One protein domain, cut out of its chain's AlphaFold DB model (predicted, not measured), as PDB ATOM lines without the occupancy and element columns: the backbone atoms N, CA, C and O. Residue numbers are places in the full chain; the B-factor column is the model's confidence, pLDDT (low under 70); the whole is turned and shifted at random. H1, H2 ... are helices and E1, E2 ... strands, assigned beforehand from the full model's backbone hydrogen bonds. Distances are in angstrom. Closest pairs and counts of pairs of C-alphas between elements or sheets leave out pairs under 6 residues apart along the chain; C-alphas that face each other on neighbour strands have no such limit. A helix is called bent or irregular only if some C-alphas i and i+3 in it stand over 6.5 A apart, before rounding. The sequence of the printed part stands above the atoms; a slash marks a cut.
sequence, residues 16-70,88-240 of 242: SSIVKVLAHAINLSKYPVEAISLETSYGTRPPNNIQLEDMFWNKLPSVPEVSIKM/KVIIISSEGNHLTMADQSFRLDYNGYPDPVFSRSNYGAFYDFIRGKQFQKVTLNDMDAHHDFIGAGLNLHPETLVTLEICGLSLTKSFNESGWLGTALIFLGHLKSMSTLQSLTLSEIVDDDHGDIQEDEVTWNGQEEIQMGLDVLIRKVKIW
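What this domain is: This is residues 16 to 70 and 88 to 240 of the 242 residues of an uncharacterized protein of Aureobasidium pullulans (UniProt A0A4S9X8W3). A long, twisted wall of nine strands, with E1, E2, E3, E4, E7, E8 and E9 side by side and the short E10 and E11 both next to E9 beside different parts of it, has the helices H2, H4 and H5 along one face, while its other face is bare of named helices. In the half with E7, E8 and E9 the chain winds in stacked turns, strand, helix, strand, with H3 between H2 and H4 and the small hairpin of E5 and E6 packing on H3; H1 stands at the E1 end of the wall and H5 covers the other end. The printed part has 208 residues, with five named helices and eleven named strands in the order H1 E1 E2 E3 E4 E5 E6 H2 E7 H3 E8 H4 E9 E10 E11 H5. The large sheet is branched, with parallel and antiparallel pairs, and the class is mixed, helices and strands. The whole is compact, with a radius of gyration of the C-alphas of 18.0 A, yet elongated, spanning 59 by 38 by 25 A.

Where its parts are: H1, residues 16 to 29, begins with C-alpha 16 at (13.590, 40.813, -26.603) and is 20.0 A long. E1 is residues 35 to 42, 22.1 A, E2 residues 65 to 70, E3 residues 90 to 95 and E4 residues 98 to 102. E5, residues 106 to 108, and E6, residues 114 to 116, are each 6.8 A long. H2, residues 119 to 131, is irregular: C-alphas 122 and 125 are 8.2 A apart. E7, residues 137 to 145, bends by 89 degrees at residue 142. H3, residues 149 to 154, is neither bent nor irregular, but only just: C-alphas 151 and 154 are 6.3 A apart. E8, residues 163 to 171, 20.9 A, bends by 79 degrees at residue 168. H4 is residues 184 to 193, and E9, residues 199 to 207, 22.7 A, bends by 69 degrees at residue 204. E10 is residues 211 to 214, and E11 residues 218 to 221. H5, residues 223 to 240, 26.2 A, ends with C-alpha 240 at (-8.134, 60.790, 8.422).

How they stand to each other: In the branched sheet E1 and E2 are parallel, with N 36 and O 65 2.7 A apart, within hydrogen-bond range. E3 is antiparallel to E2, N 94 to O 66 2.8 A, and forms a hairpin with E4, N 98 to O 95 2.9 A. E4 and E7 are parallel, N 139 to O 99 2.8 A, as are E7 and E8, N 140 to O 165 2.8 A, and E8 and E9, N 171 to O 206 2.8 A. E10, N 211 to O 207 2.8 A, and E11, N 202 to O 218 2.9 A, are both antiparallel to E9 and lie on one side of it, with E8 on the other. E7, H3, E8 and E8, H4, E9 are strand-helix-strand units, two parallel neighbour strands with a helix between, each with a right-handed crossover. H1 only grazes the sheet, with its residues 18 to 22. H2, H4 and H5 are on the same face, at heights over the sheet of 9.9, 9.5 and 9.7 A. H5 lies over E9 and E10, at 7 degrees to E10 on the local plane. H4 and H5 touch at a shallow tilt of 16 degrees, opposite ways, the closest C-alphas being those of Lys 192 and Gln 227, 6.4 A. H3 touches H4, about perpendicular at 89 degrees, closest at the C-alphas of Gly 151 and His 190, 6.6 A. The closest C-alphas of E6 and H3 are those of Pro 114 and Gly 153, 4.9 A. Every O i to N i+4 pair is within hydrogen-bond range in H1 and H4, against 5 of 9 in H2, 1 of 2 in H3 and 12 of 14 in H5.

The domain as a whole: The two C-alphas farthest apart are those of Leu 28 and Ile 239, 59.9 A. Residues 71 to 87 are not printed, and C-alphas 70 and 88 are 7.8 A apart across this cut. The links from E1 to E2 and from E8 to H4 are long. The mean pLDDT of the printed part is 78.8, and 62 residues are under 70, among them residues 40 to 64, 117 to 126 and 173 to 180.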
ATOM      1  N   SER A  16      14.285  41.144 -25.356       61.84
ATOM      2  CA  SER A  16      13.590  40.813 -26.603       61.84
ATOM      3  C   SER A  16      14.160  39.571 -27.281       61.84
ATOM      4  O   SER A  16      13.422  38.713 -27.765       61.84
ATOM      5  N   SER A  17      15.484  39.426 -27.272       64.62
ATOM      6  CA  SER A  17      16.165  38.283 -27.880       64.62
ATOM      7  C   SER A  17      15.923  36.998 -27.090       64.62
ATOM      8  O   SER A  17      15.670  35.959 -27.697       64.62
ATOM      9  N   ILE A  18      15.923  37.061 -25.754       69.50
ATOM     10  CA  ILE A  18      15.651  35.892 -24.901       69.50
ATOM     11  C   ILE A  18      14.217  35.391 -25.117       69.50
ATOM     12  O   ILE A  18      14.016  34.199 -25.356       69.50
ATOM     13  N   VAL A  19      13.224  36.287 -25.116       70.44
ATOM     14  CA  VAL A  19      11.818  35.907 -25.346       70.44
ATOM     15  C   VAL A  19      11.615  35.320 -26.745       70.44
ATOM     16  O   VAL A  19      10.942  34.299 -26.875       70.44
ATOM     17  N   LYS A  20      12.258  35.876 -27.780       69.94
ATOM     18  CA  LYS A  20      12.216  35.324 -29.148       69.94
ATOM     19  C   LYS A  20      12.843  33.935 -29.248       69.94
ATOM     20  O   LYS A  20      12.288  33.060 -29.914       69.94
ATOM     21  N   VAL A  21      13.980  33.710 -28.586       72.50
ATOM     22  CA  VAL A  21      14.636  32.391 -28.544       72.50
ATOM     23  C   VAL A  21      13.752  31.375 -27.827       72.50
ATOM     24  O   VAL A  21      13.559  30.277 -28.350       72.50
ATOM     25  N   LEU A  22      13.156  31.748 -26.690       74.69
ATOM     26  CA  LEU A  22      12.195  30.907 -25.972       74.69
ATOM     27  C   LEU A  22      10.987  30.570 -26.852       74.69
ATOM     28  O   LEU A  22      10.647  29.399 -26.999       74.69
ATOM     29  N   ALA A  23      10.397  31.568 -27.516       74.12
ATOM     30  CA  ALA A  23       9.283  31.371 -28.440       74.12
ATOM     31  C   ALA A  23       9.632  30.374 -29.547       74.12
ATOM     32  O   ALA A  23       8.859  29.465 -29.852       74.12
ATOM     33  N   HIS A  24      10.812  30.525 -30.147       74.69
ATOM     34  CA  HIS A  24      11.273  29.638 -31.204       74.69
ATOM     35  C   HIS A  24      11.512  28.213 -30.693       74.69
ATOM     36  O   HIS A  24      11.040  27.258 -31.310       74.69
ATOM     37  N   ALA A  25      12.181  28.059 -29.548       74.88
ATOM     38  CA  ALA A  25      12.453  26.761 -28.939       74.88
ATOM     39  C   ALA A  25      11.163  26.011 -28.581       74.88
ATOM     40  O   ALA A  25      11.044  24.820 -28.861       74.88
ATOM     41  N   ILE A  26      10.169  26.716 -28.040       75.06
ATOM     42  CA  ILE A  26       8.851  26.164 -27.703       75.06
ATOM     43  C   ILE A  26       8.105  25.721 -28.962       75.06
ATOM     44  O   ILE A  26       7.600  24.601 -29.017       75.06
ATOM     45  N   ASN A  27       8.096  26.553 -30.006       74.94
ATOM     46  CA  ASN A  27       7.482  26.192 -31.286       74.94
ATOM     47  C   ASN A  27       8.144  24.955 -31.923       74.94
ATOM     48  O   ASN A  27       7.466  24.163 -32.577       74.94
ATOM     49  N   LEU A  28       9.457  24.775 -31.741       76.62
ATOM     50  CA  LEU A  28      10.195  23.625 -32.268       76.62
ATOM     51  C   LEU A  28      10.047  22.353 -31.427       76.62
ATOM     52  O   LEU A  28      10.081  21.261 -31.998       76.62
ATOM     53  N   SER A  29       9.908  22.464 -30.100       72.00
ATOM     54  CA  SER A  29       9.973  21.308 -29.196       72.00
ATOM     55  C   SER A  29       8.819  20.326 -29.414       72.00
ATOM     56  O   SER A  29       9.012  19.126 -29.245       72.00
ATOM     57  N   LYS A  30       7.633  20.812 -29.820       69.94
ATOM     58  CA  LYS A  30       6.372  20.042 -29.913       69.94
ATOM     59  C   LYS A  30       5.932  19.381 -28.595       69.94
ATOM     60  O   LYS A  30       4.970  18.613 -28.604       69.94
ATOM     61  N   TYR A  31       6.606  19.669 -27.482       72.44
ATOM     62  CA  TYR A  31       6.267  19.172 -26.151       72.44
ATOM     63  C   TYR A  31       5.504  20.244 -25.368       72.44
ATOM     64  O   TYR A  31       5.766  21.436 -25.559       72.44
ATOM     65  N   PRO A  32       4.568  19.846 -24.487       71.81
ATOM     66  CA  PRO A  32       3.921  20.789 -23.589       71.81
ATOM     67  C   PRO A  32       4.968  21.429 -22.675       71.81
ATOM     68  O   PRO A  32       5.866  20.755 -22.170       71.81
ATOM     69  N   VAL A  33       4.855  22.740 -22.486       73.69
ATOM     70  CA  VAL A  33       5.723  23.483 -21.575       73.69
ATOM     71  C   VAL A  33       5.086  23.473 -20.194       73.69
ATOM     72  O   VAL A  33       3.970  23.960 -20.030       73.69
ATOM     73  N   GLU A  34       5.795  22.908 -19.221       75.31
ATOM     74  CA  GLU A  34       5.323  22.804 -17.836       75.31
ATOM     75  C   GLU A  34       5.735  24.021 -17.006       75.31
ATOM     76  O   GLU A  34       4.914  24.560 -16.268       75.31
ATOM     77  N   ALA A  35       6.974  24.495 -17.173       75.81
ATOM     78  CA  ALA A  35       7.512  25.615 -16.417       75.81
ATOM     79  C   ALA A  35       8.475  26.464 -17.254       75.81
ATOM     80  O   ALA A  35       9.186  25.951 -18.123       75.81
ATOM     81  N   ILE A  36       8.514  27.765 -16.974       74.00
ATOM     82  CA  ILE A  36       9.430  28.731 -17.572       74.00
ATOM     83  C   ILE A  36      10.030  29.586 -16.466       74.00
ATOM     84  O   ILE A  36       9.317  30.262 -15.734       74.00
ATOM     85  N   SER A  37      11.357  29.570 -16.383       75.06
ATOM     86  CA  SER A  37      12.123  30.446 -15.505       75.06
ATOM     87  C   SER A  37      12.884  31.456 -16.351       75.06
ATOM     88  O   SER A  37      13.582  31.072 -17.291       75.06
ATOM     89  N   LEU A  38      12.733  32.742 -16.048       72.00
ATOM     90  CA  LEU A  38      13.426  33.825 -16.732       72.00
ATOM     91  C   LEU A  38      14.183  34.677 -15.718       72.00
ATOM     92  O   LEU A  38      13.577  35.400 -14.932       72.00
ATOM     93  N   GLU A  39      15.508  34.666 -15.798       70.94
ATOM     94  CA  GLU A  39      16.348  35.630 -15.089       70.94
ATOM     95  C   GLU A  39      16.792  36.734 -16.047       70.94
ATOM     96  O   GLU A  39      17.273  36.471 -17.151       70.94
ATOM     97  N   THR A  40      16.591  37.991 -15.664       65.94
ATOM     98  CA  THR A  40      16.810  39.121 -16.570       65.94
ATOM     99  C   THR A  40      17.133  40.422 -15.832       65.94
ATOM    100  O   THR A  40      17.272  40.447 -14.610       65.94
ATOM    101  N   SER A  41      17.302  41.519 -16.575       63.19
ATOM    102  CA  SER A  41      17.637  42.829 -16.013       63.19
ATOM    103  C   SER A  41      16.714  43.940 -16.506       63.19
ATOM    104  O   SER A  41      16.302  43.934 -17.664       63.19
ATOM    105  N   TYR A  42      16.435  44.922 -15.647       57.78
ATOM    106  CA  TYR A  42      15.670  46.125 -15.988       57.78
ATOM    107  C   TYR A  42      16.547  47.391 -15.915       57.78
ATOM    108  O   TYR A  42      17.528  47.450 -15.169       57.78
ATOM    109  N   GLY A  43      16.220  48.398 -16.731       56.62
ATOM    110  CA  GLY A  43      16.948  49.669 -16.861       56.62
ATOM    111  C   GLY A  43      16.140  50.711 -17.646       56.62
ATOM    112  O   GLY A  43      15.112  50.379 -18.238       56.62
ATOM    113  N   THR A  44      16.580  51.971 -17.633       49.19
ATOM    114  CA  THR A  44      15.823  53.117 -18.188       49.19
ATOM    115  C   THR A  44      15.901  53.232 -19.709       49.19
ATOM    116  O   THR A  44      15.005  53.799 -20.337       49.19
ATOM    117  N   ARG A  45      16.944  52.676 -20.334       47.66
ATOM    118  CA  ARG A  45      17.046  52.606 -21.796       47.66
ATOM    119  C   ARG A  45      16.306  51.379 -22.320       47.66
ATOM    120  O   ARG A  45      16.704  50.281 -21.940       47.66
ATOM    121  N   PRO A  46      15.318  51.525 -23.222       47.22
ATOM    122  CA  PRO A  46      14.641  50.383 -23.818       47.22
ATOM    123  C   PRO A  46      15.604  49.689 -24.788       47.22
ATOM    124  O   PRO A  46      15.940  50.271 -25.824       47.22
ATOM    125  N   PRO A  47      16.084  48.465 -24.516       48.88
ATOM    126  CA  PRO A  47      16.581  47.628 -25.586       48.88
ATOM    127  C   PRO A  47      15.343  46.923 -26.147       48.88
ATOM    128  O   PRO A  47      14.852  45.999 -25.532       48.88
ATOM    129  N   ASN A  48      14.801  47.424 -27.259       52.69
ATOM    130  CA  ASN A  48      13.773  46.765 -28.073       52.69
ATOM    131  C   ASN A  48      12.527  46.226 -27.335       52.69
ATOM    132  O   ASN A  48      12.538  45.142 -26.762       52.69
ATOM    133  N   ASN A  49      11.390  46.911 -27.492       54.78
ATOM    134  CA  ASN A  49      10.097  46.418 -27.008       54.78
ATOM    135  C   ASN A  49       9.857  44.960 -27.453       54.78
ATOM    136  O   ASN A  49       9.885  44.658 -28.652       54.78
ATOM    137  N   ILE A  50       9.601  44.062 -26.498       56.41
ATOM    138  CA  ILE A  50       9.029  42.740 -26.783       56.41
ATOM    139  C   ILE A  50       7.654  42.980 -27.403       56.41
ATOM    140  O   ILE A  50       6.785  43.589 -26.776       56.41
ATOM    141  N   GLN A  51       7.458  42.546 -28.645       56.81
ATOM    142  CA  GLN A  51       6.147  42.647 -29.269       56.81
ATOM    143  C   GLN A  51       5.260  41.511 -28.761       56.81
ATOM    144  O   GLN A  51       5.724  40.388 -28.582       56.81
ATOM    145  N   LEU A  52       3.965  41.785 -28.577       53.44
ATOM    146  CA  LEU A  52       2.948  40.780 -28.230       53.44
ATOM    147  C   LEU A  52       3.000  39.545 -29.152       53.44
ATOM    148  O   LEU A  52       2.729  38.427 -28.727       53.44
ATOM    149  N   GLU A  53       3.381  39.742 -30.414       54.59
ATOM    150  CA  GLU A  53       3.501  38.701 -31.440       54.59
ATOM    151  C   GLU A  53       4.685  37.747 -31.210       54.59
ATOM    152  O   GLU A  53       4.617  36.573 -31.594       54.59
ATOM    153  N   ASP A  54       5.737  38.225 -30.536       55.75
ATOM    154  CA  ASP A  54       6.904  37.430 -30.134       55.75
ATOM    155  C   ASP A  54       6.577  36.497 -28.958       55.75
ATOM    156  O   ASP A  54       7.376  35.634 -28.591       55.75
ATOM    157  N   MET A  55       5.397  36.652 -28.353       62.88
ATOM    158  CA  MET A  55       5.034  35.955 -27.132       62.88
ATOM    159  C   MET A  55       4.285  34.664 -27.429       62.88
ATOM    160  O   MET A  55       3.271  34.608 -28.124       62.88
ATOM    161  N   PHE A  56       4.814  33.584 -26.870       65.25
ATOM    162  CA  PHE A  56       4.302  32.235 -27.066       65.25
ATOM    163  C   PHE A  56       3.261  31.838 -26.006       65.25
ATOM    164  O   PHE A  56       2.585  30.836 -26.202       65.25
ATOM    165  N   TRP A  57       3.092  32.609 -24.923       64.88
ATOM    166  CA  TRP A  57       2.226  32.261 -23.781       64.88
ATOM    167  C   TRP A  57       0.785  31.956 -24.190       64.88
ATOM    168  O   TRP A  57       0.237  30.934 -23.799       64.88
ATOM    169  N   ASN A  58       0.214  32.785 -25.068       60.25
ATOM    170  CA  ASN A  58      -1.152  32.616 -25.576       60.25
ATOM    171  C   ASN A  58      -1.314  31.402 -26.505       60.25
ATOM    172  O   ASN A  58      -2.432  31.003 -26.817       60.25
ATOM    173  N   LYS A  59      -0.203  30.838 -26.994       62.97
ATOM    174  CA  LYS A  59      -0.178  29.654 -27.866       62.97
ATOM    175  C   LYS A  59       0.065  28.369 -27.079       62.97
ATOM    176  O   LYS A  59      -0.011  27.290 -27.666       62.97
ATOM    177  N   LEU A  60       0.381  28.462 -25.786       65.69
ATOM    178  CA  LEU A  60       0.591  27.283 -24.963       65.69
ATOM    179  C   LEU A  60      -0.761  26.610 -24.676       65.69
ATOM    180  O   LEU A  60      -1.711  27.285 -24.284       65.69
ATOM    181  N   PRO A  61      -0.869  25.282 -24.871       57.81
ATOM    182  CA  PRO A  61      -2.116  24.545 -24.651       57.81
ATOM    183  C   PRO A  61      -2.519  24.490 -23.170       57.81
ATOM    184  O   PRO A  61      -3.679  24.247 -22.850       57.81
ATOM    185  N   SER A  62      -1.557  24.708 -22.276       63.81
ATOM    186  CA  SER A  62      -1.731  24.810 -20.835       63.81
ATOM    187  C   SER A  62      -0.928  25.992 -20.320       63.81
ATOM    188  O   SER A  62       0.118  26.327 -20.871       63.81
ATOM    189  N   VAL A  63      -1.416  26.601 -19.248       63.59
ATOM    190  CA  VAL A  63      -0.741  27.709 -18.579       63.59
ATOM    191  C   VAL A  63       0.495  27.153 -17.860       63.59
ATOM    192  O   VAL A  63       0.315  26.401 -16.901       63.59
ATOM    193  N   PRO A  64       1.725  27.466 -18.306       67.25
ATOM    194  CA  PRO A  64       2.927  26.993 -17.632       67.25
ATOM    195  C   PRO A  64       3.076  27.690 -16.280       67.25
ATOM    196  O   PRO A  64       2.558  28.795 -16.069       67.25
ATOM    197  N   GLU A  65       3.838  27.080 -15.385       73.31
ATOM    198  CA  GLU A  65       4.374  27.803 -14.240       73.31
ATOM    199  C   GLU A  65       5.402  28.811 -14.740       73.31
ATOM    200  O   GLU A  65       6.324  28.447 -15.468       73.31
ATOM    201  N   VAL A  66       5.244  30.088 -14.407       72.38
ATOM    202  CA  VAL A  66       6.199  31.113 -14.828       72.38
ATOM    203  C   VAL A  66       6.848  31.705 -13.604       72.38
ATOM    204  O   VAL A  66       6.134  32.128 -12.709       72.38
ATOM    205  N   SER A  67       8.176  31.741 -13.583       74.62
ATOM    206  CA  SER A  67       8.976  32.456 -12.599       74.62
ATOM    207  C   SER A  67       9.842  33.473 -13.326       74.62
ATOM    208  O   SER A  67      10.605  33.111 -14.222       74.62
ATOM    209  N   ILE A  68       9.716  34.750 -12.979       71.56
ATOM    210  CA  ILE A  68      10.590  35.796 -13.506       71.56
ATOM    211  C   ILE A  68      11.321  36.453 -12.359       71.56
ATOM    212  O   ILE A  68      10.701  36.859 -11.383       71.56
ATOM    213  N   LYS A  69      12.633  36.582 -12.528       72.88
ATOM    214  CA  LYS A  69      13.537  37.259 -11.616       72.88
ATOM    215  C   LYS A  69      14.231  38.388 -12.362       72.88
ATOM    216  O   LYS A  69      15.015  38.128 -13.274       72.88
ATOM    217  N   MET A  70      13.966  39.642 -12.002       69.81
ATOM    218  CA  MET A  70      14.615  40.791 -12.653       69.81
ATOM    219  C   MET A  70      15.524  41.551 -11.694       69.81
ATOM    220  O   MET A  70      15.127  41.821 -10.568       69.81
ATOM    221  N   LYS A  88      16.988  45.256  -6.205       51.25
ATOM    222  CA  LYS A  88      15.573  44.860  -6.060       51.25
ATOM    223  C   LYS A  88      15.251  43.753  -7.052       51.25
ATOM    224  O   LYS A  88      15.381  43.964  -8.267       51.25
ATOM    225  N   VAL A  89      14.922  42.583  -6.516       51.38
ATOM    226  CA  VAL A  89      14.653  41.391  -7.300       51.38
ATOM    227  C   VAL A  89      13.157  41.328  -7.508       51.38
ATOM    228  O   VAL A  89      12.416  40.905  -6.632       51.38
ATOM    229  N   ILE A  90      12.717  41.707  -8.700       59.09
ATOM    230  CA  ILE A  90      11.317  41.544  -9.078       59.09
ATOM    231  C   ILE A  90      11.071  40.052  -9.254       59.09
ATOM    232  O   ILE A  90      11.603  39.475 -10.205       59.09
ATOM    233  N   ILE A  91      10.311  39.446  -8.340       62.22
ATOM    234  CA  ILE A  91       9.891  38.043  -8.425       62.22
ATOM    235  C   ILE A  91       8.428  38.010  -8.821       62.22
ATOM    236  O   ILE A  91       7.593  38.595  -8.135       62.22
ATOM    237  N   ILE A  92       8.125  37.305  -9.909       63.97
ATOM    238  CA  ILE A  92       6.753  36.928 -10.235       63.97
ATOM    239  C   ILE A  92       6.715  35.432 -10.479       63.97
ATOM    240  O   ILE A  92       7.281  34.981 -11.473       63.97
ATOM    241  N   SER A  93       6.071  34.681  -9.587       66.56
ATOM    242  CA  SER A  93       5.860  33.243  -9.754       66.56
ATOM    243  C   SER A  93       4.379  32.910  -9.896       66.56
ATOM    244  O   SER A  93       3.533  33.480  -9.207       66.56
ATOM    245  N   SER A  94       4.056  31.996 -10.810       64.94
ATOM    246  CA  SER A  94       2.721  31.422 -10.947       64.94
ATOM    247  C   SER A  94       2.773  29.907 -10.747       64.94
ATOM    248  O   SER A  94       2.789  29.156 -11.723       64.94
ATOM    249  N   GLU A  95       2.826  29.447  -9.504       67.94
ATOM    250  CA  GLU A  95       2.803  28.016  -9.174       67.94
ATOM    251  C   GLU A  95       1.347  27.538  -9.171       67.94
ATOM    252  O   GLU A  95       0.556  27.863  -8.282       67.94
ATOM    253  N   GLY A  96       0.931  26.847 -10.236       75.00
ATOM    254  CA  GLY A  96      -0.478  26.519 -10.467       75.00
ATOM    255  C   GLY A  96      -1.396  27.754 -10.420       75.00
ATOM    256  O   GLY A  96      -1.346  28.610 -11.313       75.00
ATOM    257  N   ASN A  97      -2.233  27.833  -9.378       80.19
ATOM    258  CA  ASN A  97      -3.192  28.919  -9.118       80.19
ATOM    259  C   ASN A  97      -2.707  29.924  -8.053       80.19
ATOM    260  O   ASN A  97      -3.519  30.694  -7.534       80.19
ATOM    261  N   HIS A  98      -1.418  29.919  -7.710       86.94
ATOM    262  CA  HIS A  98      -0.808  30.851  -6.762       86.94
ATOM    263  C   HIS A  98       0.071  31.862  -7.499       86.94
ATOM    264  O   HIS A  98       1.032  31.476  -8.156       86.94
ATOM    265  N   LEU A  99      -0.263  33.148  -7.393       86.62
ATOM    266  CA  LEU A  99       0.588  34.262  -7.808       86.62
ATOM    267  C   LEU A  99       1.407  34.771  -6.619       86.62
ATOM    268  O   LEU A  99       0.826  35.136  -5.600       86.62
ATOM    269  N   THR A 100       2.722  34.881  -6.766       88.00
ATOM    270  CA  THR A 100       3.564  35.636  -5.825       88.00
ATOM    271  C   THR A 100       4.208  36.809  -6.545       88.00
ATOM    272  O   THR A 100       4.773  36.618  -7.621       88.00
ATOM    273  N   MET A 101       4.130  38.005  -5.961       85.75
ATOM    274  CA  MET A 101       4.820  39.210  -6.424       85.75
ATOM    275  C   MET A 101       5.590  39.834  -5.260       85.75
ATOM    276  O   MET A 101       5.034  39.973  -4.176       85.75
ATOM    277  N   ALA A 102       6.853  40.198  -5.481       86.94
ATOM    278  CA  ALA A 102       7.696  40.832  -4.463       86.94
ATOM    279  C   ALA A 102       8.489  42.015  -5.036       86.94
ATOM    280  O   ALA A 102       8.882  41.939  -6.202       86.94
ATOM    281  N   ASP A 103       8.744  43.066  -4.249       82.75
ATOM    282  CA  ASP A 103       9.557  44.239  -4.627       82.75
ATOM    283  C   ASP A 103       9.009  45.015  -5.849       82.75
ATOM    284  O   ASP A 103       9.762  45.434  -6.739       82.75
ATOM    285  N   GLN A 104       7.684  45.193  -5.942       76.94
ATOM    286  CA  GLN A 104       7.045  45.847  -7.096       76.94
ATOM    287  C   GLN A 104       6.562  47.259  -6.805       76.94
ATOM    288  O   GLN A 104       5.841  47.491  -5.840       76.94
ATOM    289  N   SER A 105       6.825  48.171  -7.742       79.50
ATOM    290  CA  SER A 105       6.186  49.487  -7.760       79.50
ATOM    291  C   SER A 105       5.105  49.563  -8.844       79.50
ATOM    292  O   SER A 105       5.375  49.230  -9.999       79.50
ATOM    293  N   PHE A 106       3.917  50.062  -8.509       77.06
ATOM    294  CA  PHE A 106       2.821  50.397  -9.423       77.06
ATOM    295  C   PHE A 106       2.748  51.907  -9.588       77.06
ATOM    296  O   PHE A 106       2.393  52.633  -8.663       77.06
ATOM    297  N   ARG A 107       3.070  52.384 -10.791       71.56
ATOM    298  CA  ARG A 107       3.015  53.802 -11.147       71.56
ATOM    299  C   ARG A 107       1.907  54.055 -12.141       71.56
ATOM    300  O   ARG A 107       1.589  53.226 -12.980       71.56
ATOM    301  N   LEU A 108       1.366  55.254 -12.100       69.25
ATOM    302  CA  LEU A 108       0.275  55.634 -12.980       69.25
ATOM    303  C   LEU A 108       0.784  55.813 -14.409       69.25
ATOM    304  O   LEU A 108       1.830  56.440 -14.624       69.25
ATOM    305  N   ASP A 109       0.129  55.177 -15.373       67.44
ATOM    306  CA  ASP A 109       0.431  55.312 -16.798       67.44
ATOM    307  C   ASP A 109       0.080  56.714 -17.311       67.44
ATOM    308  O   ASP A 109      -0.401  57.575 -16.573       67.44
ATOM    309  N   TYR A 110       0.345  56.972 -18.593       63.03
ATOM    310  CA  TYR A 110       0.016  58.261 -19.210       63.03
ATOM    311  C   TYR A 110      -1.490  58.575 -19.192       63.03
ATOM    312  O   TYR A 110      -1.868  59.733 -19.359       63.03
ATOM    313  N   ASN A 111      -2.340  57.566 -18.986       67.50
ATOM    314  CA  ASN A 111      -3.788  57.701 -18.862       67.50
ATOM    315  C   ASN A 111      -4.245  57.769 -17.394       67.50
ATOM    316  O   ASN A 111      -5.440  57.901 -17.136       67.50
ATOM    317  N   GLY A 112      -3.314  57.703 -16.438       67.31
ATOM    318  CA  GLY A 112      -3.595  57.744 -15.012       67.31
ATOM    319  C   GLY A 112      -4.013  56.408 -14.396       67.31
ATOM    320  O   GLY A 112      -4.542  56.440 -13.296       67.31
ATOM    321  N   TYR A 113      -3.796  55.256 -15.034       73.75
ATOM    322  CA  TYR A 113      -4.089  53.937 -14.454       73.75
ATOM    323  C   TYR A 113      -2.869  53.344 -13.742       73.75
ATOM    324  O   TYR A 113      -1.766  53.441 -14.282       73.75
ATOM    325  N   PRO A 114      -3.013  52.711 -12.560       72.50
ATOM    326  CA  PRO A 114      -1.890  52.089 -11.868       72.50
ATOM    327  C   PRO A 114      -1.363  50.922 -12.699       72.50
ATOM    328  O   PRO A 114      -2.106  50.006 -13.031       72.50
ATOM    329  N   ASP A 115      -0.079  50.954 -13.017       71.81
ATOM    330  CA  ASP A 115       0.574  50.022 -13.926       71.81
ATOM    331  C   ASP A 115       1.969  49.717 -13.362       71.81
ATOM    332  O   ASP A 115       2.690  50.642 -12.961       71.81
ATOM    333  N   PRO A 116       2.376  48.447 -13.230       71.25
ATOM    334  CA  PRO A 116       3.662  48.151 -12.631       71.25
ATOM    335  C   PRO A 116       4.803  48.735 -13.462       71.25
ATOM    336  O   PRO A 116       4.803  48.691 -14.685       71.25
ATOM    337  N   VAL A 117       5.845  49.237 -12.803       67.31
ATOM    338  CA  VAL A 117       6.981  49.885 -13.484       67.31
ATOM    339  C   VAL A 117       7.641  48.966 -14.525       67.31
ATOM    340  O   VAL A 117       8.170  49.450 -15.526       67.31
ATOM    341  N   PHE A 118       7.572  47.644 -14.336       61.62
ATOM    342  CA  PHE A 118       8.142  46.659 -15.259       61.62
ATOM    343  C   PHE A 118       7.304  46.392 -16.525       61.62
ATOM    344  O   PHE A 118       7.849  45.849 -17.494       61.62
ATOM    345  N   SER A 119       6.014  46.754 -16.566       56.16
ATOM    346  CA  SER A 119       5.170  46.517 -17.751       56.16
ATOM    347  C   SER A 119       5.583  47.399 -18.936       56.16
ATOM    348  O   SER A 119       5.483  46.983 -20.089       56.16
ATOM    349  N   ARG A 120       6.122  48.598 -18.683       57.44
ATOM    350  CA  ARG A 120       6.288  49.630 -19.720       57.44
ATOM    351  C   ARG A 120       7.424  49.411 -20.702       57.44
ATOM    352  O   ARG A 120       7.322  49.864 -21.837       57.44
ATOM    353  N   SER A 121       8.523  48.798 -20.275       51.22
ATOM    354  CA  SER A 121       9.749  48.798 -21.080       51.22
ATOM    355  C   SER A 121      10.049  47.471 -21.760       51.22
ATOM    356  O   SER A 121      10.682  47.515 -22.804       51.22
ATOM    357  N   ASN A 122       9.581  46.321 -21.248       51.31
ATOM    358  CA  ASN A 122       9.885  45.009 -21.846       51.31
ATOM    359  C   ASN A 122       8.870  43.892 -21.538       51.31
ATOM    360  O   ASN A 122       8.759  42.958 -22.320       51.31
ATOM    361  N   TYR A 123       8.113  43.951 -20.437       59.81
ATOM    362  CA  TYR A 123       7.337  42.793 -19.956       59.81
ATOM    363  C   TYR A 123       5.827  43.041 -19.858       59.81
ATOM    364  O   TYR A 123       5.124  42.253 -19.230       59.81
ATOM    365  N   GLY A 124       5.308  44.097 -20.492       64.56
ATOM    366  CA  GLY A 124       3.887  44.468 -20.432       64.56
ATOM    367  C   GLY A 124       2.950  43.343 -20.837       64.56
ATOM    368  O   GLY A 124       1.980  43.069 -20.152       64.56
ATOM    369  N   ALA A 125       3.311  42.572 -21.850       63.44
ATOM    370  CA  ALA A 125       2.468  41.468 -22.270       63.44
ATOM    371  C   ALA A 125       2.630  40.186 -21.419       63.44
ATOM    372  O   ALA A 125       1.774  39.305 -21.458       63.44
ATOM    373  N   PHE A 126       3.680  40.081 -20.592       66.94
ATOM    374  CA  PHE A 126       3.724  39.080 -19.516       66.94
ATOM    375  C   PHE A 126       2.823  39.507 -18.357       66.94
ATOM    376  O   PHE A 126       2.097  38.692 -17.791       66.94
ATOM    377  N   TYR A 127       2.826  40.801 -18.047       72.12
ATOM    378  CA  TYR A 127       1.879  41.375 -17.111       72.12
ATOM    379  C   TYR A 127       0.426  41.188 -17.578       72.12
ATOM    380  O   TYR A 127      -0.396  40.730 -16.791       72.12
ATOM    381  N   ASP A 128       0.127  41.399 -18.863       72.81
ATOM    382  CA  ASP A 128      -1.193  41.116 -19.445       72.81
ATOM    383  C   ASP A 128      -1.580  39.637 -19.306       72.81
ATOM    384  O   ASP A 128      -2.730  39.317 -19.007       72.81
ATOM    385  N   PHE A 129      -0.620  38.722 -19.479       72.06
ATOM    386  CA  PHE A 129      -0.841  37.292 -19.258       72.06
ATOM    387  C   PHE A 129      -1.199  36.983 -17.798       72.06
ATOM    388  O   PHE A 129      -2.159  36.253 -17.554       72.06
ATOM    389  N   ILE A 130      -0.476  37.553 -16.829       72.94
ATOM    390  CA  ILE A 130      -0.801  37.410 -15.399       72.94
ATOM    391  C   ILE A 130      -2.185  37.987 -15.118       72.94
ATOM    392  O   ILE A 130      -3.004  37.327 -14.489       72.94
ATOM    393  N   ARG A 131      -2.465  39.187 -15.629       73.06
ATOM    394  CA  ARG A 131      -3.740  39.888 -15.457       73.06
ATOM    395  C   ARG A 131      -4.925  39.105 -16.024       73.06
ATOM    396  O   ARG A 131      -6.025  39.188 -15.493       73.06
ATOM    397  N   GLY A 132      -4.708  38.353 -17.102       71.88
ATOM    398  CA  GLY A 132      -5.714  37.482 -17.712       71.88
ATOM    399  C   GLY A 132      -5.874  36.120 -17.029       71.88
ATOM    400  O   GLY A 132      -6.791  35.374 -17.376       71.88
ATOM    401  N   LYS A 133      -4.999  35.766 -16.080       74.50
ATOM    402  CA  LYS A 133      -5.043  34.486 -15.367       74.50
ATOM    403  C   LYS A 133      -5.876  34.608 -14.093       74.50
ATOM    404  O   LYS A 133      -5.813  35.587 -13.356       74.50
ATOM    405  N   GLN A 134      -6.648  33.564 -13.814       78.94
ATOM    406  CA  GLN A 134      -7.409  33.445 -12.576       78.94
ATOM    407  C   GLN A 134      -6.564  32.738 -11.516       78.94
ATOM    408  O   GLN A 134      -6.138  31.599 -11.709       78.94
ATOM    409  N   PHE A 135      -6.330  33.417 -10.396       84.00
ATOM    410  CA  PHE A 135      -5.587  32.882  -9.258       84.00
ATOM    411  C   PHE A 135      -6.527  32.587  -8.090       84.00
ATOM    412  O   PHE A 135      -7.503  33.304  -7.865       84.00
ATOM    413  N   GLN A 136      -6.211  31.523  -7.351       89.56
ATOM    414  CA  GLN A 136      -6.862  31.168  -6.088       89.56
ATOM    415  C   GLN A 136      -6.088  31.695  -4.884       89.56
ATOM    416  O   GLN A 136      -6.700  31.998  -3.864       89.56
ATOM    417  N   LYS A 137      -4.764  31.832  -5.005       91.94
ATOM    418  CA  LYS A 137      -3.912  32.439  -3.986       91.94
ATOM    419  C   LYS A 137      -3.087  33.565  -4.596       91.94
ATOM    420  O   LYS A 137      -2.532  33.402  -5.680       91.94
ATOM    421  N   VAL A 138      -2.990  34.689  -3.900       91.62
ATOM    422  CA  VAL A 138      -2.110  35.802  -4.262       91.62
ATOM    423  C   VAL A 138      -1.305  36.200  -3.029       91.62
ATOM    424  O   VAL A 138      -1.884  36.417  -1.970       91.62
ATOM    425  N   THR A 139       0.013  36.302  -3.172       93.94
ATOM    426  CA  THR A 139       0.929  36.804  -2.144       93.94
ATOM    427  C   THR A 139       1.675  38.010  -2.706       93.94
ATOM    428  O   THR A 139       2.315  37.908  -3.753       93.94
ATOM    429  N   LEU A 140       1.577  39.150  -2.032       92.88
ATOM    430  CA  LEU A 140       2.198  40.415  -2.405       92.88
ATOM    431  C   LEU A 140       3.145  40.850  -1.285       92.88
ATOM    432  O   LEU A 140       2.698  41.007  -0.153       92.88
ATOM    433  N   ASN A 141       4.420  41.051  -1.605       92.19
ATOM    434  CA  ASN A 141       5.446  41.449  -0.641       92.19
ATOM    435  C   ASN A 141       6.176  42.718  -1.099       92.19
ATOM    436  O   ASN A 141       6.511  42.834  -2.278       92.19
ATOM    437  N   ASP A 142       6.456  43.644  -0.188       91.00
ATOM    438  CA  ASP A 142       7.310  44.818  -0.437       91.00
ATOM    439  C   ASP A 142       6.867  45.632  -1.669       91.00
ATOM    440  O   ASP A 142       7.603  45.866  -2.635       91.00
ATOM    441  N   MET A 143       5.596  46.018  -1.659       87.81
ATOM    442  CA  MET A 143       4.907  46.690  -2.751       87.81
ATOM    443  C   MET A 143       4.822  48.196  -2.503       87.81
ATOM    444  O   MET A 143       4.555  48.649  -1.395       87.81
ATOM    445  N   ASP A 144       4.954  48.979  -3.565       87.50
ATOM    446  CA  ASP A 144       4.780  50.434  -3.567       87.50
ATOM    447  C   ASP A 144       3.730  50.792  -4.625       87.50
ATOM    448  O   ASP A 144       3.939  50.537  -5.812       87.50
ATOM    449  N   ALA A 145       2.552  51.277  -4.239       87.31
ATOM    450  CA  ALA A 145       1.422  51.311  -5.165       87.31
ATOM    451  C   ALA A 145       0.417  52.442  -4.935       87.31
ATOM    452  O   ALA A 145       0.224  52.938  -3.833       87.31
ATOM    453  N   HIS A 146      -0.302  52.817  -5.994       87.19
ATOM    454  CA  HIS A 146      -1.499  53.655  -5.877       87.19
ATOM    455  C   HIS A 146      -2.639  52.893  -5.186       87.19
ATOM    456  O   HIS A 146      -2.780  51.690  -5.393       87.19
ATOM    457  N   HIS A 147      -3.527  53.578  -4.461       88.50
ATOM    458  CA  HIS A 147      -4.629  52.957  -3.701       88.50
ATOM    459  C   HIS A 147      -5.584  52.067  -4.514       88.50
ATOM    460  O   HIS A 147      -6.268  51.219  -3.947       88.50
ATOM    461  N   ASP A 148      -5.632  52.244  -5.834       85.75
ATOM    462  CA  ASP A 148      -6.473  51.465  -6.756       85.75
ATOM    463  C   ASP A 148      -5.733  50.296  -7.447       85.75
ATOM    464  O   ASP A 148      -6.253  49.676  -8.372       85.75
ATOM    465  N   PHE A 149      -4.494  49.977  -7.052       85.81
ATOM    466  CA  PHE A 149      -3.678  48.997  -7.783       85.81
ATOM    467  C   PHE A 149      -4.258  47.575  -7.790       85.81
ATOM    468  O   PHE A 149      -4.012  46.840  -8.742       85.81
ATOM    469  N   ILE A 150      -5.037  47.183  -6.776       86.56
ATOM    470  CA  ILE A 150      -5.714  45.878  -6.746       86.56
ATOM    471  C   ILE A 150      -6.760  45.784  -7.862       86.56
ATOM    472  O   ILE A 150      -6.807  44.781  -8.578       86.56
ATOM    473  N   GLY A 151      -7.586  46.825  -8.010       80.00
ATOM    474  CA  GLY A 151      -8.674  46.861  -8.982       80.00
ATOM    475  C   GLY A 151      -8.191  47.186 -10.391       80.00
ATOM    476  O   GLY A 151      -8.410  46.411 -11.319       80.00
ATOM    477  N   ALA A 152      -7.513  48.319 -10.568       76.75
ATOM    478  CA  ALA A 152      -7.128  48.806 -11.891       76.75
ATOM    479  C   ALA A 152      -5.815  48.204 -12.407       76.75
ATOM    480  O   ALA A 152      -5.722  47.891 -13.595       76.75
ATOM    481  N   GLY A 153      -4.832  48.027 -11.521       74.38
ATOM    482  CA  GLY A 153      -3.538  47.449 -11.870       74.38
ATOM    483  C   GLY A 153      -3.642  45.939 -12.028       74.38
ATOM    484  O   GLY A 153      -3.854  45.421 -13.123       74.38
ATOM    485  N   LEU A 154      -3.484  45.210 -10.925       78.56
ATOM    486  CA  LEU A 154      -3.498  43.747 -10.905       78.56
ATOM    487  C   LEU A 154      -4.782  43.154 -11.488       78.56
ATOM    488  O   LEU A 154      -4.717  42.077 -12.074       78.56
ATOM    489  N   ASN A 155      -5.916  43.853 -11.347       77.75
ATOM    490  CA  ASN A 155      -7.229  43.389 -11.796       77.75
ATOM    491  C   ASN A 155      -7.503  41.965 -11.302       77.75
ATOM    492  O   ASN A 155      -7.860  41.070 -12.070       77.75
ATOM    493  N   LEU A 156      -7.271  41.748 -10.003       75.88
ATOM    494  CA  LEU A 156      -7.498  40.449  -9.383       75.88
ATOM    495  C   LEU A 156      -8.978  40.099  -9.530       75.88
ATOM    496  O   LEU A 156      -9.830  40.806  -8.997       75.88
ATOM    497  N   HIS A 157      -9.284  39.019 -10.248       75.06
ATOM    498  CA  HIS A 157     -10.654  38.550 -10.420       75.06
ATOM    499  C   HIS A 157     -11.201  38.046  -9.073       75.06
ATOM    500  O   HIS A 157     -10.814  36.963  -8.621       75.06
ATOM    501  N   PRO A 158     -12.113  38.790  -8.421       75.94
ATOM    502  CA  PRO A 158     -12.529  38.506  -7.050       75.94
ATOM    503  C   PRO A 158     -13.408  37.257  -6.946       75.94
ATOM    504  O   PRO A 158     -13.775  36.878  -5.848       75.94
ATOM    505  N   GLU A 159     -13.776  36.641  -8.070       82.38
ATOM    506  CA  GLU A 159     -14.626  35.450  -8.143       82.38
ATOM    507  C   GLU A 159     -13.845  34.148  -7.913       82.38
ATOM    508  O   GLU A 159     -14.441  33.113  -7.613       82.38
ATOM    509  N   THR A 160     -12.519  34.174  -8.075       82.75
ATOM    510  CA  THR A 160     -11.672  32.975  -7.960       82.75
ATOM    511  C   THR A 160     -10.699  33.029  -6.795       82.75
ATOM    512  O   THR A 160     -10.133  31.997  -6.441       82.75
ATOM    513  N   LEU A 161     -10.496  34.208  -6.205       89.75
ATOM    514  CA  LEU A 161      -9.486  34.440  -5.184       89.75
ATOM    515  C   LEU A 161      -9.964  33.948  -3.811       89.75
ATOM    516  O   LEU A 161     -10.948  34.440  -3.261       89.75
ATOM    517  N   VAL A 162      -9.253  32.972  -3.253       94.69
ATOM    518  CA  VAL A 162      -9.557  32.327  -1.965       94.69
ATOM    519  C   VAL A 162      -8.600  32.800  -0.873       94.69
ATOM    520  O   VAL A 162      -9.015  32.969   0.270       94.69
ATOM    521  N   THR A 163      -7.340  33.063  -1.208       96.25
ATOM    522  CA  THR A 163      -6.324  33.508  -0.249       96.25
ATOM    523  C   THR A 163      -5.595  34.731  -0.781       96.25
ATOM    524  O   THR A 163      -5.131  34.726  -1.922       96.25
ATOM    525  N   LEU A 164      -5.466  35.756   0.055       96.19
ATOM    526  CA  LEU A 164      -4.693  36.958  -0.239       96.19
ATOM    527  C   LEU A 164      -3.781  37.272   0.944       96.19
ATOM    528  O   LEU A 164      -4.244  37.417   2.071       96.19
ATOM    529  N   GLU A 165      -2.492  37.385   0.671       97.56
ATOM    530  CA  GLU A 165      -1.466  37.763   1.637       97.56
ATOM    531  C   GLU A 165      -0.808  39.046   1.128       97.56
ATOM    532  O   GLU A 165      -0.342  39.085  -0.012       97.56
ATOM    533  N   ILE A 166      -0.806  40.104   1.937       96.75
ATOM    534  CA  ILE A 166      -0.133  41.368   1.628       96.75
ATOM    535  C   ILE A 166       0.769  41.723   2.807       96.75
ATOM    536  O   ILE A 166       0.276  41.963   3.909       96.75
ATOM    537  N   CYS A 167       2.073  41.767   2.566       96.12
ATOM    538  CA  CYS A 167       3.087  42.127   3.550       96.12
ATOM    539  C   CYS A 167       3.955  43.263   2.996       96.12
ATOM    540  O   CYS A 167       4.430  43.166   1.869       96.12
ATOM    541  N   GLY A 168       4.133  44.349   3.747       93.94
ATOM    542  CA  GLY A 168       4.955  45.481   3.314       93.94
ATOM    543  C   GLY A 168       4.348  46.203   2.111       93.94
ATOM    544  O   GLY A 168       4.840  46.088   0.994       93.94
ATOM    545  N   LEU A 169       3.255  46.943   2.306       94.56
ATOM    546  CA  LEU A 169       2.619  47.741   1.249       94.56
ATOM    547  C   LEU A 169       2.680  49.223   1.611       94.56
ATOM    548  O   LEU A 169       2.036  49.652   2.564       94.56
ATOM    549  N   SER A 170       3.382  50.009   0.799       92.94
ATOM    550  CA  SER A 170       3.356  51.473   0.851       92.94
ATOM    551  C   SER A 170       2.366  52.004  -0.183       92.94
ATOM    552  O   SER A 170       2.537  51.813  -1.390       92.94
ATOM    553  N   LEU A 171       1.291  52.634   0.282       90.75
ATOM    554  CA  LEU A 171       0.323  53.303  -0.574       90.75
ATOM    555  C   LEU A 171       0.802  54.729  -0.856       90.75
ATOM    556  O   LEU A 171       0.810  55.581   0.032       90.75
ATOM    557  N   THR A 172       1.185  54.967  -2.111       82.44
ATOM    558  CA  THR A 172       1.664  56.265  -2.611       82.44
ATOM    559  C   THR A 172       0.630  57.375  -2.433       82.44
ATOM    560  O   THR A 172      -0.565  57.112  -2.332       82.44
ATOM    561  N   LYS A 173       1.094  58.630  -2.469       69.38
ATOM    562  CA  LYS A 173       0.283  59.840  -2.255       69.38
ATOM    563  C   LYS A 173      -1.109  59.824  -2.895       69.38
ATOM    564  O   LYS A 173      -1.281  59.532  -4.078       69.38
ATOM    565  N   SER A 174      -2.066  60.304  -2.106       63.75
ATOM    566  CA  SER A 174      -3.506  60.384  -2.359       63.75
ATOM    567  C   SER A 174      -3.874  61.215  -3.581       63.75
ATOM    568  O   SER A 174      -4.951  61.045  -4.126       63.75
ATOM    569  N   PHE A 175      -3.015  62.130  -4.027       60.62
ATOM    570  CA  PHE A 175      -3.228  62.883  -5.258       60.62
ATOM    571  C   PHE A 175      -2.081  62.623  -6.214       60.62
ATOM    572  O   PHE A 175      -0.920  62.888  -5.895       60.62
ATOM    573  N   ASN A 176      -2.415  62.163  -7.413       60.81
ATOM    574  CA  ASN A 176      -1.437  62.073  -8.485       60.81
ATOM    575  C   ASN A 176      -1.336  63.381  -9.293       60.81
ATOM    576  O   ASN A 176      -2.128  64.310  -9.132       60.81
ATOM    577  N   GLU A 177      -0.362  63.441 -10.205       56.12
ATOM    578  CA  GLU A 177      -0.131  64.592 -11.094       56.12
ATOM    579  C   GLU A 177      -1.323  64.898 -12.025       56.12
ATOM    580  O   GLU A 177      -1.448  66.018 -12.520       56.12
ATOM    581  N   SER A 178      -2.224  63.932 -12.235       57.19
ATOM    582  CA  SER A 178      -3.472  64.088 -12.991       57.19
ATOM    583  C   SER A 178      -4.694  64.426 -12.120       57.19
ATOM    584  O   SER A 178      -5.799  64.555 -12.647       57.19
ATOM    585  N   GLY A 179      -4.512  64.634 -10.810       60.72
ATOM    586  CA  GLY A 179      -5.563  65.023  -9.867       60.72
ATOM    587  C   GLY A 179      -6.509  63.893  -9.446       60.72
ATOM    588  O   GLY A 179      -7.563  64.168  -8.872       60.72
ATOM    589  N   TRP A 180      -6.169  62.634  -9.722       66.62
ATOM    590  CA  TRP A 180      -6.929  61.487  -9.236       66.62
ATOM    591  C   TRP A 180      -6.702  61.311  -7.737       66.62
ATOM    592  O   TRP A 180      -5.560  61.222  -7.284       66.62
ATOM    593  N   LEU A 181      -7.809  61.275  -6.995       72.31
ATOM    594  CA  LEU A 181      -7.820  61.031  -5.563       72.31
ATOM    595  C   LEU A 181      -7.779  59.519  -5.284       72.31
ATOM    596  O   LEU A 181      -8.796  58.832  -5.406       72.31
ATOM    597  N   GLY A 182      -6.617  59.021  -4.886       75.62
ATOM    598  CA  GLY A 182      -6.440  57.761  -4.180       75.62
ATOM    599  C   GLY A 182      -6.684  57.956  -2.683       75.62
ATOM    600  O   GLY A 182      -6.282  58.956  -2.104       75.62
ATOM    601  N   THR A 183      -7.390  57.035  -2.032       86.94
ATOM    602  CA  THR A 183      -7.482  57.018  -0.563       86.94
ATOM    603  C   THR A 183      -7.327  55.593  -0.078       86.94
ATOM    604  O   THR A 183      -7.742  54.658  -0.769       86.94
ATOM    605  N   ALA A 184      -6.829  55.406   1.141       91.38
ATOM    606  CA  ALA A 184      -6.780  54.097   1.791       91.38
ATOM    607  C   ALA A 184      -8.155  53.396   1.825       91.38
ATOM    608  O   ALA A 184      -8.235  52.167   1.828       91.38
ATOM    609  N   LEU A 185      -9.256  54.157   1.761       92.44
ATOM    610  CA  LEU A 185     -10.611  53.612   1.640       92.44
ATOM    611  C   LEU A 185     -10.871  52.886   0.314       92.44
ATOM    612  O   LEU A 185     -11.662  51.946   0.311       92.44
ATOM    613  N   ILE A 186     -10.228  53.282  -0.788       90.94
ATOM    614  CA  ILE A 186     -10.336  52.583  -2.080       90.94
ATOM    615  C   ILE A 186      -9.694  51.203  -1.963       90.94
ATOM    616  O   ILE A 186     -10.342  50.199  -2.252       90.94
ATOM    617  N   PHE A 187      -8.460  51.150  -1.455       93.31
ATOM    618  CA  PHE A 187      -7.738  49.902  -1.219       93.31
ATOM    619  C   PHE A 187      -8.540  48.947  -0.320       93.31
ATOM    620  O   PHE A 187      -8.826  47.813  -0.707       93.31
ATOM    621  N   LEU A 188      -8.987  49.425   0.847       95.50
ATOM    622  CA  LEU A 188      -9.801  48.625   1.771       95.50
ATOM    623  C   LEU A 188     -11.160  48.239   1.168       95.50
ATOM    624  O   LEU A 188     -11.677  47.160   1.449       95.50
ATOM    625  N   GLY A 189     -11.739  49.100   0.329       93.56
ATOM    626  CA  GLY A 189     -12.972  48.831  -0.407       93.56
ATOM    627  C   GLY A 189     -12.829  47.662  -1.380       93.56
ATOM    628  O   GLY A 189     -13.708  46.800  -1.421       93.56
ATOM    629  N   HIS A 190     -11.702  47.579  -2.094       92.75
ATOM    630  CA  HIS A 190     -11.392  46.437  -2.960       92.75
ATOM    631  C   HIS A 190     -11.295  45.144  -2.171       92.75
ATOM    632  O   HIS A 190     -11.988  44.189  -2.517       92.75
ATOM    633  N   LEU A 191     -10.525  45.131  -1.078       94.69
ATOM    634  CA  LEU A 191     -10.430  43.958  -0.200       94.69
ATOM    635  C   LEU A 191     -11.812  43.526   0.298       94.69
ATOM    636  O   LEU A 191     -12.159  42.348   0.260       94.69
ATOM    637  N   LYS A 192     -12.644  44.494   0.694       94.31
ATOM    638  CA  LYS A 192     -13.996  44.235   1.194       94.31
ATOM    639  C   LYS A 192     -14.925  43.645   0.132       94.31
ATOM    640  O   LYS A 192     -15.818  42.868   0.470       94.31
ATOM    641  N   SER A 193     -14.722  43.997  -1.137       92.31
ATOM    642  CA  SER A 193     -15.521  43.497  -2.262       92.31
ATOM    643  C   SER A 193     -15.219  42.040  -2.647       92.31
ATOM    644  O   SER A 193     -16.007  41.427  -3.367       92.31
ATOM    645  N   MET A 194     -14.120  41.457  -2.152       91.94
ATOM    646  CA  MET A 194     -13.707  40.082  -2.456       91.94
ATOM    647  C   MET A 194     -14.521  39.058  -1.654       91.94
ATOM    648  O   MET A 194     -14.093  38.548  -0.618       91.94
ATOM    649  N   SER A 195     -15.716  38.728  -2.144       90.19
ATOM    650  CA  SER A 195     -16.667  37.851  -1.444       90.19
ATOM    651  C   SER A 195     -16.261  36.374  -1.368       90.19
ATOM    652  O   SER A 195     -16.857  35.624  -0.596       90.19
ATOM    653  N   THR A 196     -15.293  35.921  -2.169       92.69
ATOM    654  CA  THR A 196     -14.833  34.518  -2.164       92.69
ATOM    655  C   THR A 196     -13.633  34.270  -1.258       92.69
ATOM    656  O   THR A 196     -13.240  33.119  -1.069       92.69
ATOM    657  N   LEU A 197     -13.058  35.330  -0.684       94.81
ATOM    658  CA  LEU A 197     -11.855  35.253   0.131       94.81
ATOM    659  C   LEU A 197     -12.110  34.438   1.411       94.81
ATOM    660  O   LEU A 197     -13.019  34.721   2.183       94.81
ATOM    661  N   GLN A 198     -11.331  33.396   1.651       97.00
ATOM    662  CA  GLN A 198     -11.414  32.577   2.862       97.00
ATOM    663  C   GLN A 198     -10.270  32.857   3.826       97.00
ATOM    664  O   GLN A 198     -10.387  32.520   4.999       97.00
ATOM    665  N   SER A 199      -9.187  33.474   3.361       98.00
ATOM    666  CA  SER A 199      -8.068  33.871   4.207       98.00
ATOM    667  C   SER A 199      -7.476  35.186   3.706       98.00
ATOM    668  O   SER A 199      -7.214  35.329   2.507       98.00
ATOM    669  N   LEU A 200      -7.310  36.142   4.619       98.38
ATOM    670  CA  LEU A 200      -6.670  37.432   4.371       98.38
ATOM    671  C   LEU A 200      -5.586  37.658   5.418       98.38
ATOM    672  O   LEU A 200      -5.903  37.739   6.606       98.38
ATOM    673  N   THR A 201      -4.346  37.821   4.970       98.62
ATOM    674  CA  THR A 201      -3.227  38.245   5.815       98.62
ATOM    675  C   THR A 201      -2.777  39.635   5.396       98.62
ATOM    676  O   THR A 201      -2.536  39.871   4.211       98.62
ATOM    677  N   LEU A 202      -2.674  40.549   6.359       98.44
ATOM    678  CA  LEU A 202      -2.172  41.909   6.175       98.44
ATOM    679  C   LEU A 202      -1.071  42.182   7.202       98.44
ATOM    680  O   LEU A 202      -1.264  41.898   8.381       98.44
ATOM    681  N   SER A 203       0.041  42.767   6.770       97.94
ATOM    682  CA  SER A 203       1.124  43.224   7.646       97.94
ATOM    683  C   SER A 203       1.839  44.410   7.013       97.94
ATOM    684  O   SER A 203       1.987  44.441   5.790       97.94
ATOM    685  N   GLU A 204       2.301  45.359   7.826       97.38
ATOM    686  CA  GLU A 204       3.124  46.494   7.380       97.38
ATOM    687  C   GLU A 204       2.496  47.281   6.207       97.38
ATOM    688  O   GLU A 204       3.119  47.546   5.178       97.38
ATOM    689  N   ILE A 205       1.212  47.622   6.340       97.56
ATOM    690  CA  ILE A 205       0.447  48.405   5.366       97.56
ATOM    691  C   ILE A 205       0.428  49.873   5.795       97.56
ATOM    692  O   ILE A 205      -0.186  50.218   6.811       97.56
ATOM    693  N   VAL A 206       1.029  50.741   4.986       95.44
ATOM    694  CA  VAL A 206       1.239  52.165   5.275       95.44
ATOM    695  C   VAL A 206       0.609  53.025   4.184       95.44
ATOM    696  O   VAL A 206       0.682  52.697   3.004       95.44
ATOM    697  N   ASP A 207      -0.021  54.130   4.573       93.31
ATOM    698  CA  ASP A 207      -0.417  55.212   3.670       93.31
ATOM    699  C   ASP A 207       0.580  56.366   3.804       93.31
ATOM    700  O   ASP A 207       0.734  56.912   4.895       93.31
ATOM    701  N   ASP A 208       1.249  56.750   2.717       88.12
ATOM    702  CA  ASP A 208       2.332  57.744   2.761       88.12
ATOM    703  C   ASP A 208       1.886  59.115   3.299       88.12
ATOM    704  O   ASP A 208       2.706  59.870   3.831       88.12
ATOM    705  N   ASP A 209       0.604  59.462   3.157       86.06
ATOM    706  CA  ASP A 209       0.081  60.755   3.603       86.06
ATOM    707  C   ASP A 209      -0.372  60.742   5.073       86.06
ATOM    708  O   ASP A 209      -0.466  61.809   5.687       86.06
ATOM    709  N   HIS A 210      -0.656  59.569   5.650       89.19
ATOM    710  CA  HIS A 210      -1.324  59.462   6.958       89.19
ATOM    711  C   HIS A 210      -0.614  58.558   7.976       89.19
ATOM    712  O   HIS A 210      -0.710  58.818   9.178       89.19
ATOM    713  N   GLY A 211       0.095  57.525   7.528       91.56
ATOM    714  CA  GLY A 211       0.772  56.533   8.362       91.56
ATOM    715  C   GLY A 211       0.116  55.152   8.316       91.56
ATOM    716  O   GLY A 211      -0.544  54.775   7.347       91.56
ATOM    717  N   ASP A 212       0.318  54.370   9.375       95.19
ATOM    718  CA  ASP A 212       0.027  52.935   9.357       95.19
ATOM    719  C   ASP A 212      -1.475  52.633   9.307       95.19
ATOM    720  O   ASP A 212      -2.250  52.972  10.215       95.19
ATOM    721  N   ILE A 213      -1.890  51.897   8.277       96.62
ATOM    722  CA  ILE A 213      -3.209  51.264   8.204       96.62
ATOM    723  C   ILE A 213      -3.197  50.017   9.090       96.62
ATOM    724  O   ILE A 213      -4.046  49.904   9.982       96.62
ATOM    725  N   GLN A 214      -2.208  49.140   8.899       97.44
ATOM    726  CA  GLN A 214      -2.014  47.891   9.640       97.44
ATOM    727  C   GLN A 214      -0.514  47.642   9.843       97.44
ATOM    728  O   GLN A 214       0.164  47.274   8.897       97.44
ATOM    729  N   GLU A 215      -0.010  47.852  11.058       95.62
ATOM    730  CA  GLU A 215       1.414  47.680  11.389       95.62
ATOM    731  C   GLU A 215       1.745  46.197  11.617       95.62
ATOM    732  O   GLU A 215       2.464  45.596  10.824       95.62
ATOM    733  N   ASP A 216       1.138  45.591  12.643       96.75
ATOM    734  CA  ASP A 216       1.351  44.184  12.990       96.75
ATOM    735  C   ASP A 216       0.723  43.218  11.976       96.75
ATOM    736  O   ASP A 216      -0.308  43.517  11.363       96.75
ATOM    737  N   GLU A 217       1.269  42.007  11.883       97.69
ATOM    738  CA  GLU A 217       0.642  40.935  11.115       97.69
ATOM    739  C   GLU A 217      -0.717  40.554  11.720       97.69
ATOM    740  O   GLU A 217      -0.846  40.222  12.903       97.69
ATOM    741  N   VAL A 218      -1.743  40.544  10.874       97.81
ATOM    742  CA  VAL A 218      -3.058  39.997  11.188       97.81
ATOM    743  C   VAL A 218      -3.473  39.011  10.110       97.81
ATOM    744  O   VAL A 218      -3.330  39.277   8.920       97.81
ATOM    745  N   THR A 219      -4.026  37.876  10.533       98.12
ATOM    746  CA  THR A 219      -4.646  36.899   9.637       98.12
ATOM    747  C   THR A 219      -6.093  36.678  10.055       98.12
ATOM    748  O   THR A 219      -6.358  36.279  11.190       98.12
ATOM    749  N   TRP A 220      -7.024  36.904   9.132       98.50
ATOM    750  CA  TRP A 220      -8.448  36.613   9.304       98.50
ATOM    751  C   TRP A 220      -8.848  35.418   8.452       98.50
ATOM    752  O   TRP A 220      -8.506  35.356   7.268       98.50
ATOM    753  N   ASN A 221      -9.600  34.485   9.041       97.94
ATOM    754  CA  ASN A 221     -10.036  33.275   8.357       97.94
ATOM    755  C   ASN A 221     -11.564  33.197   8.323       97.94
ATOM    756  O   ASN A 221     -12.252  33.231   9.336       97.94
ATOM    757  N   GLY A 222     -12.102  33.038   7.120       97.06
ATOM    758  CA  GLY A 222     -13.531  33.080   6.851       97.06
ATOM    759  C   GLY A 222     -14.047  34.497   6.597       97.06
ATOM    760  O   GLY A 222     -13.544  35.489   7.121       97.06
ATOM    761  N   GLN A 223     -15.090  34.583   5.771       96.00
ATOM    762  CA  GLN A 223     -15.653  35.858   5.323       96.00
ATOM    763  C   GLN A 223     -16.135  36.749   6.475       96.00
ATOM    764  O   GLN A 223     -15.966  37.958   6.404       96.00
ATOM    765  N   GLU A 224     -16.700  36.189   7.546       97.06
ATOM    766  CA  GLU A 224     -17.191  36.994   8.673       97.06
ATOM    767  C   GLU A 224     -16.053  37.736   9.392       97.06
ATOM    768  O   GLU A 224     -16.129  38.954   9.563       97.06
ATOM    769  N   GLU A 225     -14.967  37.032   9.729       98.12
ATOM    770  CA  GLU A 225     -13.790  37.634  10.366       98.12
ATOM    771  C   GLU A 225     -13.136  38.677   9.459       98.12
ATOM    772  O   GLU A 225     -12.820  39.775   9.916       98.12
ATOM    773  N   ILE A 226     -12.999  38.365   8.165       98.38
ATOM    774  CA  ILE A 226     -12.433  39.277   7.163       98.38
ATOM    775  C   ILE A 226     -13.247  40.572   7.100       98.38
ATOM    776  O   ILE A 226     -12.689  41.665   7.193       98.38
ATOM    777  N   GLN A 227     -14.572  40.477   6.975       97.88
ATOM    778  CA  GLN A 227     -15.438  41.652   6.869       97.88
ATOM    779  C   GLN A 227     -15.413  42.491   8.156       97.88
ATOM    780  O   GLN A 227     -15.347  43.720   8.081       97.88
ATOM    781  N   MET A 228     -15.405  41.852   9.331       97.88
ATOM    782  CA  MET A 228     -15.286  42.545  10.619       97.88
ATOM    783  C   MET A 228     -13.931  43.241  10.786       97.88
ATOM    784  O   MET A 228     -13.888  44.392  11.222       97.88
ATOM    785  N   GLY A 229     -12.838  42.567  10.427       97.94
ATOM    786  CA  GLY A 229     -11.484  43.119  10.466       97.94
ATOM    787  C   GLY A 229     -11.333  44.332   9.553       97.94
ATOM    788  O   GLY A 229     -10.903  45.404   9.989       97.94
ATOM    789  N   LEU A 230     -11.804  44.212   8.309       98.12
ATOM    790  CA  LEU A 230     -11.823  45.317   7.352       98.12
ATOM    791  C   LEU A 230     -12.713  46.476   7.821       98.12
ATOM    792  O   LEU A 230     -12.348  47.632   7.627       98.12
ATOM    793  N   ASP A 231     -13.843  46.217   8.486       98.19
ATOM    794  CA  ASP A 231     -14.683  47.277   9.060       98.19
ATOM    795  C   ASP A 231     -13.973  48.077  10.154       98.19
ATOM    796  O   ASP A 231     -14.166  49.295  10.248       98.19
ATOM    797  N   VAL A 232     -13.143  47.426  10.972       97.69
ATOM    798  CA  VAL A 232     -12.309  48.106  11.973       97.69
ATOM    799  C   VAL A 232     -11.285  49.005  11.282       97.69
ATOM    800  O   VAL A 232     -11.205  50.191  11.618       97.69
ATOM    801  N   LEU A 233     -10.571  48.490  10.274       97.69
ATOM    802  CA  LEU A 233      -9.596  49.282   9.518       97.69
ATOM    803  C   LEU A 233     -10.253  50.457   8.786       97.69
ATOM    804  O   LEU A 233      -9.772  51.584   8.871       97.69
ATOM    805  N   ILE A 234     -11.401  50.244   8.140       97.06
ATOM    806  CA  ILE A 234     -12.151  51.305   7.451       97.06
ATOM    807  C   ILE A 234     -12.570  52.401   8.433       97.06
ATOM    808  O   ILE A 234     -12.483  53.581   8.104       97.06
ATOM    809  N   ARG A 235     -13.034  52.052   9.640       96.06
ATOM    810  CA  ARG A 235     -13.388  53.056  10.662       96.06
ATOM    811  C   ARG A 235     -12.171  53.846  11.128       96.06
ATOM    812  O   ARG A 235     -12.294  55.059  11.267       96.06
ATOM    813  N   LYS A 236     -11.030  53.181  11.337       95.31
ATOM    814  CA  LYS A 236      -9.752  53.824  11.682       95.31
ATOM    815  C   LYS A 236      -9.352  54.834  10.602       95.31
ATOM    816  O   LYS A 236      -9.181  56.009  10.904       95.31
ATOM    817  N   VAL A 237      -9.301  54.391   9.349       93.38
ATOM    818  CA  VAL A 237      -8.889  55.199   8.191       93.38
ATOM    819  C   VAL A 237      -9.863  56.343   7.897       93.38
ATOM    820  O   VAL A 237      -9.441  57.427   7.515       93.38
ATOM    821  N   LYS A 238     -11.173  56.164   8.113       91.94
ATOM    822  CA  LYS A 238     -12.164  57.237   7.905       91.94
ATOM    823  C   LYS A 238     -11.877  58.499   8.720       91.94
ATOM    824  O   LYS A 238     -12.239  59.574   8.259       91.94
ATOM    825  N   ILE A 239     -11.250  58.380   9.893       91.50
ATOM    826  CA  ILE A 239     -10.920  59.522  10.762       91.50
ATOM    827  C   ILE A 239      -9.928  60.474  10.084       91.50
ATOM    828  O   ILE A 239      -9.946  61.665  10.368       91.50
ATOM    829  N   TRP A 240      -9.106  59.980   9.157       89.88
ATOM    830  CA  TRP A 240      -8.134  60.790   8.422       89.88
ATOM    831  C   TRP A 240      -8.769  61.812   7.471       89.88
ATOM    832  O   TRP A 240      -8.122  62.782   7.094       89.88
TER     833      TRP A 240